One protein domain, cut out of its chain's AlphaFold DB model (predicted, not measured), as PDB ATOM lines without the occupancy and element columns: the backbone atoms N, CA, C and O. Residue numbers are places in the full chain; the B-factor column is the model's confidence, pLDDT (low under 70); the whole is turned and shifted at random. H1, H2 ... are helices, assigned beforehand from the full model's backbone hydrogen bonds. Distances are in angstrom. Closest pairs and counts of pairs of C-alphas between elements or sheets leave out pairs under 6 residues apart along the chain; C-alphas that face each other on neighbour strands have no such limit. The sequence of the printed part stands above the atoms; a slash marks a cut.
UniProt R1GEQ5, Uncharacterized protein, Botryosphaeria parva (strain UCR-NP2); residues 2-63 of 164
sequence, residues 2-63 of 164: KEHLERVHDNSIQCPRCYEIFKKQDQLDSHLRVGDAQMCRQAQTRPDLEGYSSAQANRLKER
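What this domain is: This is residues 2 to 63 of the 164 residues of an uncharacterized protein of Botryosphaeria parva (strain UCR-NP2) (UniProt R1GEQ5). Little regular structure is present: two short helices, H1 (residues 2 to 8) and H3 (residues 54 to 61), sit near each other at one end of an elongated loop of chain, and H2 (residues 25 to 32) sits alone farther along. Residues 33 to 38 stick out at the other end. The printed part has 62 residues, 23 of them in the three helices, in the order H1, H2, H3, with no named strand; the class is all helix. It is only just loose, close to compact, with a radius of gyration of the C-alphas of 12.9 A and spans of 42 by 25 by 17 A.

How they stand to each other: H1 and H3 are near each other, with 7 pairs of C-alphas within 10 A and no pair within 8 A. H2 is apart from both. Residues 10 to 11 pair with residues 52 to 53, parallel. In H1, H2 and H3 every O i to N i+4 pair is within hydrogen-bond range.

Where its parts are: H1 begins at C-alpha 2 (38.801, 54.120, 4.493) and is 10.1 A long. H2 is 10.6 A long. H3 is 10.5 A long and ends at C-alpha 61 (36.262, 59.870, 11.381).

The domain as a whole: The C-alphas of Ala 37 and Arg 63, the two farthest apart, are 43.3 A apart. Both links are long, 16 and 21 residues. The printed part has no cut, and no printed residue is under 70 in pLDDT.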
ATOM      1  N   LYS A   2      39.836  53.539   3.615       75.19
ATOM      2  CA  LYS A   2      38.801  54.120   4.493       75.19
ATOM      3  C   LYS A   2      37.413  54.183   3.837       75.19
ATOM      4  O   LYS A   2      36.449  53.741   4.436       75.19
ATOM      5  N   GLU A   3      37.342  54.604   2.575       82.56
ATOM      6  CA  GLU A   3      36.083  54.617   1.816       82.56
ATOM      7  C   GLU A   3      35.451  53.217   1.672       82.56
ATOM      8  O   GLU A   3      34.241  53.065   1.765       82.56
ATOM      9  N   HIS A   4      36.263  52.175   1.470       84.56
ATOM     10  CA  HIS A   4      35.758  50.803   1.388       84.56
ATOM     11  C   HIS A   4      35.191  50.347   2.737       84.56
ATOM     12  O   HIS A   4      34.091  49.803   2.773       84.56
ATOM     13  N   LEU A   5      35.896  50.642   3.836       84.69
ATOM     14  CA  LEU A   5      35.396  50.380   5.186       84.69
ATOM     15  C   LEU A   5      34.045  51.073   5.407       84.69
ATOM     16  O   LEU A   5      33.109  50.430   5.860       84.69
ATOM     17  N   GLU A   6      33.917  52.344   5.021       84.62
ATOM     18  CA  GLU A   6      32.673  53.113   5.169       84.62
ATOM     19  C   GLU A   6      31.514  52.582   4.314       84.62
ATOM     20  O   GLU A   6      30.353  52.704   4.692       84.62
ATOM     21  N   ARG A   7      31.794  51.988   3.152       84.81
ATOM     22  CA  ARG A   7      30.743  51.519   2.232       84.81
ATOM     23  C   ARG A   7      30.311  50.079   2.484       84.81
ATOM     24  O   ARG A   7      29.174  49.743   2.169       84.81
ATOM     25  N   VAL A   8      31.214  49.242   2.989       85.50
ATOM     26  CA  VAL A   8      31.001  47.790   3.111       85.50
ATOM     27  C   VAL A   8      30.853  47.350   4.564       85.50
ATOM     28  O   VAL A   8      30.095  46.430   4.839       85.50
ATOM     29  N   HIS A   9      31.531  48.025   5.492       87.69
ATOM     30  CA  HIS A   9      31.697  47.568   6.872       87.69
ATOM     31  C   HIS A   9      31.166  48.567   7.915       87.69
ATOM     32  O   HIS A   9      31.503  48.454   9.096       87.69
ATOM     33  N   ASP A  10      30.361  49.551   7.504       89.00
ATOM     34  CA  ASP A  10      29.767  50.527   8.417       89.00
ATOM     35  C   ASP A  10      28.521  49.971   9.115       89.00
ATOM     36  O   ASP A  10      27.416  49.998   8.575       89.00
ATOM     37  N   ASN A  11      28.706  49.534  10.363       90.69
ATOM     38  CA  ASN A  11      27.625  49.088  11.241       90.69
ATOM     39  C   ASN A  11      27.310  50.148  12.315       90.69
ATOM     40  O   ASN A  11      26.902  49.819  13.432       90.69
ATOM     41  N   SER A  12      27.539  51.436  12.026       88.75
ATOM     42  CA  SER A  12      27.360  52.518  13.003       88.75
ATOM     43  C   SER A  12      25.904  52.810  13.356       88.75
ATOM     44  O   SER A  12      25.637  53.269  14.469       88.75
ATOM     45  N   ILE A  13      24.969  52.527  12.447       91.94
ATOM     46  CA  ILE A  13      23.532  52.704  12.665       91.94
ATOM     47  C   ILE A  13      22.933  51.331  12.953       91.94
ATOM     48  O   ILE A  13      22.499  50.617  12.053       91.94
ATOM     49  N   GLN A  14      22.950  50.945  14.222       92.62
ATOM     50  CA  GLN A  14      22.555  49.612  14.655       92.62
ATOM     51  C   GLN A  14      21.611  49.675  15.855       92.62
ATOM     52  O   GLN A  14      21.797  50.479  16.769       92.62
ATOM     53  N   CYS A  15      20.622  48.781  15.883       92.06
ATOM     54  CA  CYS A  15      19.746  48.633  17.036       92.06
ATOM     55  C   CYS A  15      20.489  48.007  18.231       92.06
ATOM     56  O   CYS A  15      21.029  46.909  18.104       92.06
ATOM     57  N   PRO A  16      20.464  48.624  19.429       89.81
ATOM     58  CA  PRO A  16      21.146  48.089  20.610       89.81
ATOM     59  C   PRO A  16      20.470  46.842  21.203       89.81
ATOM     60  O   PRO A  16      21.043  46.203  22.081       89.81
ATOM     61  N   ARG A  17      19.246  46.506  20.766       92.69
ATOM     62  CA  ARG A  17      18.490  45.338  21.247       92.69
ATOM     63  C   ARG A  17      18.711  44.120  20.365       92.69
ATOM     64  O   ARG A  17      19.120  43.084  20.872       92.69
ATOM     65  N   CYS A  18      18.413  44.230  19.072       92.31
ATOM     66  CA  CYS A  18      18.475  43.104  18.138       92.31
ATOM     67  C   CYS A  18      19.738  43.087  17.268       92.31
ATOM     68  O   CYS A  18      19.936  42.123  16.537       92.31
ATOM     69  N   TYR A  19      20.581  44.124  17.332       91.00
ATOM     70  CA  TYR A  19      21.779  44.282  16.501       91.00
ATOM     71  C   TYR A  19      21.514  44.361  14.987       91.00
ATOM     72  O   TYR A  19      22.441  44.239  14.188       91.00
ATOM     73  N   GLU A  20      20.278  44.638  14.573       91.06
ATOM     74  CA  GLU A  20      19.957  44.915  13.172       91.06
ATOM     75  C   GLU A  20      20.629  46.215  12.706       91.06
ATOM     76  O   GLU A  20      20.647  47.209  13.440       91.06
ATOM     77  N   ILE A  21      21.213  46.185  11.507       91.44
ATOM     78  CA  ILE A  21      21.966  47.294  10.910       91.44
ATOM     79  C   ILE A  21      21.064  48.028   9.918       91.44
ATOM     80  O   ILE A  21      20.433  47.418   9.054       91.44
ATOM     81  N   PHE A  22      21.032  49.352  10.017       91.69
ATOM     82  CA  PHE A  22      20.205  50.233   9.201       91.69
ATOM     83  C   PHE A  22      21.075  51.139   8.333       91.69
ATOM     84  O   PHE A  22      22.218  51.443   8.661       91.69
ATOM     85  N   LYS A  23      20.522  51.627   7.219       88.88
ATOM     86  CA  LYS A  23      21.245  52.551   6.324       88.88
ATOM     87  C   LYS A  23      21.109  54.012   6.743       88.88
ATOM     88  O   LYS A  23      21.914  54.842   6.333       88.88
ATOM     89  N   LYS A  24      20.050  54.352   7.484       91.50
ATOM     90  CA  LYS A  24      19.724  55.725   7.895       91.50
ATOM     91  C   LYS A  24      19.248  55.757   9.340       91.50
ATOM     92  O   LYS A  24      18.526  54.856   9.763       91.50
ATOM     93  N   GLN A  25      19.576  56.834  10.053       91.75
ATOM     94  CA  GLN A  25      19.174  57.018  11.448       91.75
ATOM     95  C   GLN A  25      17.648  57.000  11.605       91.75
ATOM     96  O   GLN A  25      17.144  56.322  12.489       91.75
ATOM     97  N   ASP A  26      16.907  57.611  10.677       94.38
ATOM     98  CA  ASP A  26      15.437  57.621  10.700       94.38
ATOM     99  C   ASP A  26      14.816  56.214  10.671       94.38
ATOM    100  O   ASP A  26      13.736  55.997  11.221       94.38
ATOM    101  N   GLN A  27      15.483  55.241  10.036       94.88
ATOM    102  CA  GLN A  27      15.014  53.851  10.005       94.88
ATOM    103  C   GLN A  27      15.187  53.186  11.370       94.88
ATOM    104  O   GLN A  27      14.272  52.510  11.835       94.88
ATOM    105  N   LEU A  28      16.329  53.420  12.021       94.62
ATOM    106  CA  LEU A  28      16.577  52.952  13.380       94.62
ATOM    107  C   LEU A  28      15.617  53.621  14.372       94.62
ATOM    108  O   LEU A  28      15.022  52.947  15.207       94.62
ATOM    109  N   ASP A  29      15.408  54.929  14.248       93.75
ATOM    110  CA  ASP A  29      14.472  55.666  15.093       93.75
ATOM    111  C   ASP A  29      13.043  55.138  14.922       93.75
ATOM    112  O   ASP A  29      12.340  54.928  15.908       93.75
ATOM    113  N   SER A  30      12.619  54.865  13.685       94.19
ATOM    114  CA  SER A  30      11.311  54.262  13.403       94.19
ATOM    115  C   SER A  30      11.197  52.855  13.992       94.19
ATOM    116  O   SER A  30      10.172  52.524  14.582       94.19
ATOM    117  N   HIS A  31      12.259  52.051  13.894       94.69
ATOM    118  CA  HIS A  31      12.336  50.718  14.491       94.69
ATOM    119  C   HIS A  31      12.233  50.753  16.027       94.69
ATOM    120  O   HIS A  31      11.640  49.859  16.619       94.69
ATOM    121  N   LEU A  32      12.783  51.784  16.679       92.88
ATOM    122  CA  LEU A  32      12.762  51.930  18.140       92.88
ATOM    123  C   LEU A  32      11.493  52.601  18.688       92.88
ATOM    124  O   LEU A  32      11.230  52.489  19.883       92.88
ATOM    125  N   ARG A  33      10.720  53.309  17.855       93.00
ATOM    126  CA  ARG A  33       9.506  54.050  18.259       93.00
ATOM    127  C   ARG A  33       8.212  53.226  18.215       93.00
ATOM    128  O   ARG A  33       7.146  53.773  18.491       93.00
ATOM    129  N   VAL A  34       8.276  51.947  17.849       92.19
ATOM    130  CA  VAL A  34       7.104  51.055  17.828       92.19
ATOM    131  C   VAL A  34       6.628  50.715  19.248       92.19
ATOM    132  O   VAL A  34       7.406  50.749  20.197       92.19
ATOM    133  N   GLY A  35       5.343  50.386  19.407       87.94
ATOM    134  CA  GLY A  35       4.793  49.968  20.703       87.94
ATOM    135  C   GLY A  35       5.299  48.590  21.152       87.94
ATOM    136  O   GLY A  35       5.780  47.806  20.334       87.94
ATOM    137  N   ASP A  36       5.123  48.262  22.437       86.06
ATOM    138  CA  ASP A  36       5.670  47.051  23.078       86.06
ATOM    139  C   ASP A  36       5.395  45.749  22.311       86.06
ATOM    140  O   ASP A  36       6.271  44.893  22.203       86.06
ATOM    141  N   ALA A  37       4.201  45.612  21.724       86.12
ATOM    142  CA  ALA A  37       3.803  44.426  20.961       86.12
ATOM    143  C   ALA A  37       4.621  44.204  19.672       86.12
ATOM    144  O   ALA A  37       4.693  43.082  19.179       86.12
ATOM    145  N   GLN A  38       5.217  45.261  19.114       88.12
ATOM    146  CA  GLN A  38       6.017  45.234  17.882       88.12
ATOM    147  C   GLN A  38       7.509  45.477  18.145       88.12
ATOM    148  O   GLN A  38       8.307  45.486  17.207       88.12
ATOM    149  N   MET A  39       7.895  45.672  19.408       92.38
ATOM    150  CA  MET A  39       9.272  45.943  19.788       92.38
ATOM    151  C   MET A  39      10.171  44.750  19.459       92.38
ATOM    152  O   MET A  39       9.845  43.595  19.742       92.38
ATOM    153  N   CYS A  40      11.348  45.023  18.900       93.50
ATOM    154  CA  CYS A  40      12.289  43.970  18.547       93.50
ATOM    155  C   CYS A  40      12.759  43.169  19.774       93.50
ATOM    156  O   CYS A  40      12.903  43.680  20.901       93.50
ATOM    157  N   ARG A  41      13.031  41.879  19.541       91.38
ATOM    158  CA  ARG A  41      13.543  40.976  20.571       91.38
ATOM    159  C   ARG A  41      14.969  41.371  20.937       91.38
ATOM    160  O   ARG A  41      15.822  41.524  20.068       91.38
ATOM    161  N   GLN A  42      15.225  41.497  22.234       91.50
ATOM    162  CA  GLN A  42      16.576  41.693  22.736       91.50
ATOM    163  C   GLN A  42      17.392  40.410  22.532       91.50
ATOM    164  O   GLN A  42      16.997  39.333  22.990       91.50
ATOM    165  N   ALA A  43      18.511  40.525  21.825       89.38
ATOM    166  CA  ALA A  43      19.481  39.458  21.676       89.38
ATOM    167  C   ALA A  43      20.185  39.218  23.020       89.38
ATOM    168  O   ALA A  43      20.517  40.160  23.740       89.38
ATOM    169  N   GLN A  44      20.389  37.948  23.371       86.12
ATOM    170  CA  GLN A  44      21.042  37.567  24.631       86.12
ATOM    171  C   GLN A  44      22.544  37.867  24.610       86.12
ATOM    172  O   GLN A  44      23.128  38.187  25.643       86.12
ATOM    173  N   THR A  45      23.157  37.782  23.432       84.38
ATOM    174  CA  THR A  45      24.566  38.081  23.194       84.38
ATOM    175  C   THR A  45      24.704  38.925  21.937       84.38
ATOM    176  O   THR A  45      23.858  38.883  21.038       84.38
ATOM    177  N   ARG A  46      25.781  39.712  21.875       79.38
ATOM    178  CA  ARG A  46      26.144  40.433  20.659       79.38
ATOM    179  C   ARG A  46      26.633  39.417  19.618       79.38
ATOM    180  O   ARG A  46      27.579  38.694  19.928       79.38
ATOM    181  N   PRO A  47      26.020  39.348  18.424       80.44
ATOM    182  CA  PRO A  47      26.514  38.491  17.358       80.44
ATOM    183  C   PRO A  47      27.878  38.982  16.872       80.44
ATOM    184  O   PRO A  47      28.176  40.180  16.944       80.44
ATOM    185  N   ASP A  48      28.689  38.053  16.374       78.81
ATOM    186  CA  ASP A  48      29.918  38.398  15.671       78.81
ATOM    187  C   ASP A  48      29.526  39.019  14.328       78.81
ATOM    188  O   ASP A  48      28.958  38.358  13.457       78.81
ATOM    189  N   LEU A  49      29.690  40.334  14.227       79.50
ATOM    190  CA  LEU A  49      29.251  41.106  13.075       79.50
ATOM    191  C   LEU A  49      30.465  41.582  12.317       79.50
ATOM    192  O   LEU A  49      31.312  42.290  12.860       79.50
ATOM    193  N   GLU A  50      30.483  41.258  11.034       80.06
ATOM    194  CA  GLU A  50      31.499  41.745  10.127       80.06
ATOM    195  C   GLU A  50      31.324  43.258   9.929       80.06
ATOM    196  O   GLU A  50      30.361  43.730   9.320       80.06
ATOM    197  N   GLY A  51      32.235  44.038  10.510       86.81
ATOM    198  CA  GLY A  51      32.298  45.492  10.372       86.81
ATOM    199  C   GLY A  51      32.525  46.237  11.684       86.81
ATOM    200  O   GLY A  51      32.714  45.645  12.746       86.81
ATOM    201  N   TYR A  52      32.543  47.568  11.617       88.31
ATOM    202  CA  TYR A  52      32.882  48.415  12.757       88.31
ATOM    203  C   TYR A  52      31.647  48.994  13.453       88.31
ATOM    204  O   TYR A  52      30.657  49.375  12.836       88.31
ATOM    205  N   SER A  53      31.726  49.104  14.777       86.56
ATOM    206  CA  SER A  53      30.686  49.719  15.613       86.56
ATOM    207  C   SER A  53      30.631  51.243  15.475       86.56
ATOM    208  O   SER A  53      31.606  51.876  15.075       86.56
ATOM    209  N   SER A  54      29.543  51.865  15.939       86.44
ATOM    210  CA  SER A  54      29.411  53.334  16.010       86.44
ATOM    211  C   SER A  54      30.579  54.019  16.742       86.44
ATOM    212  O   SER A  54      31.123  55.024  16.280       86.44
ATOM    213  N   ALA A  55      31.061  53.427  17.840       86.62
ATOM    214  CA  ALA A  55      32.212  53.946  18.582       86.62
ATOM    215  C   ALA A  55      33.522  53.878  17.773       86.62
ATOM    216  O   ALA A  55      34.362  54.774  17.857       86.62
ATOM    217  N   GLN A  56      33.713  52.823  16.979       90.06
ATOM    218  CA  GLN A  56      34.849  52.711  16.062       90.06
ATOM    219  C   GLN A  56      34.697  53.669  14.873       90.06
ATOM    220  O   GLN A  56      35.673  54.311  14.502       90.06
ATOM    221  N   ALA A  57      33.481  53.853  14.353       88.62
ATOM    222  CA  ALA A  57      33.171  54.808  13.290       88.62
ATOM    223  C   ALA A  57      33.590  56.233  13.668       88.62
ATOM    224  O   ALA A  57      34.244  56.924  12.888       88.62
ATOM    225  N   ASN A  58      33.258  56.663  14.889       88.06
ATOM    226  CA  ASN A  58      33.640  57.981  15.394       88.06
ATOM    227  C   ASN A  58      35.163  58.140  15.446       88.06
ATOM    228  O   ASN A  58      35.689  59.116  14.916       88.06
ATOM    229  N   ARG A  59      35.877  57.133  15.966       89.19
ATOM    230  CA  ARG A  59      37.350  57.125  15.997       89.19
ATOM    231  C   ARG A  59      37.973  57.124  14.598       89.19
ATOM    232  O   ARG A  59      38.984  57.780  14.376       89.19
ATOM    233  N   LEU A  60      37.368  56.436  13.628       87.94
ATOM    234  CA  LEU A  60      37.836  56.433  12.236       87.94
ATOM    235  C   LEU A  60      37.610  57.782  11.539       87.94
ATOM    236  O   LEU A  60      38.378  58.138  10.640       87.94
ATOM    237  N   LYS A  61      36.572  58.536  11.924       84.38
ATOM    238  CA  LYS A  61      36.262  59.870  11.381       84.38
ATOM    239  C   LYS A  61      37.220  60.954  11.872       84.38
ATOM    240  O   LYS A  61      37.414  61.935  11.154       84.38
ATOM    241  N   GLU A  62      37.842  60.773  13.035       84.75
ATOM    242  CA  GLU A  62      38.828  61.713  13.567       84.75
ATOM    243  C   GLU A  62      39.991  61.941  12.589       84.75
ATOM    244  O   GLU A  62      40.473  61.039  11.895       84.75
ATOM    245  N   ARG A  63      40.456  63.193  12.513       77.81
ATOM    246  CA  ARG A  63      41.551  63.560  11.616       77.81
ATOM    247  C   ARG A  63      42.865  62.983  12.144       77.81
ATOM    248  O   ARG A  63      43.445  63.507  13.093       77.81
TER     249      ARG A  63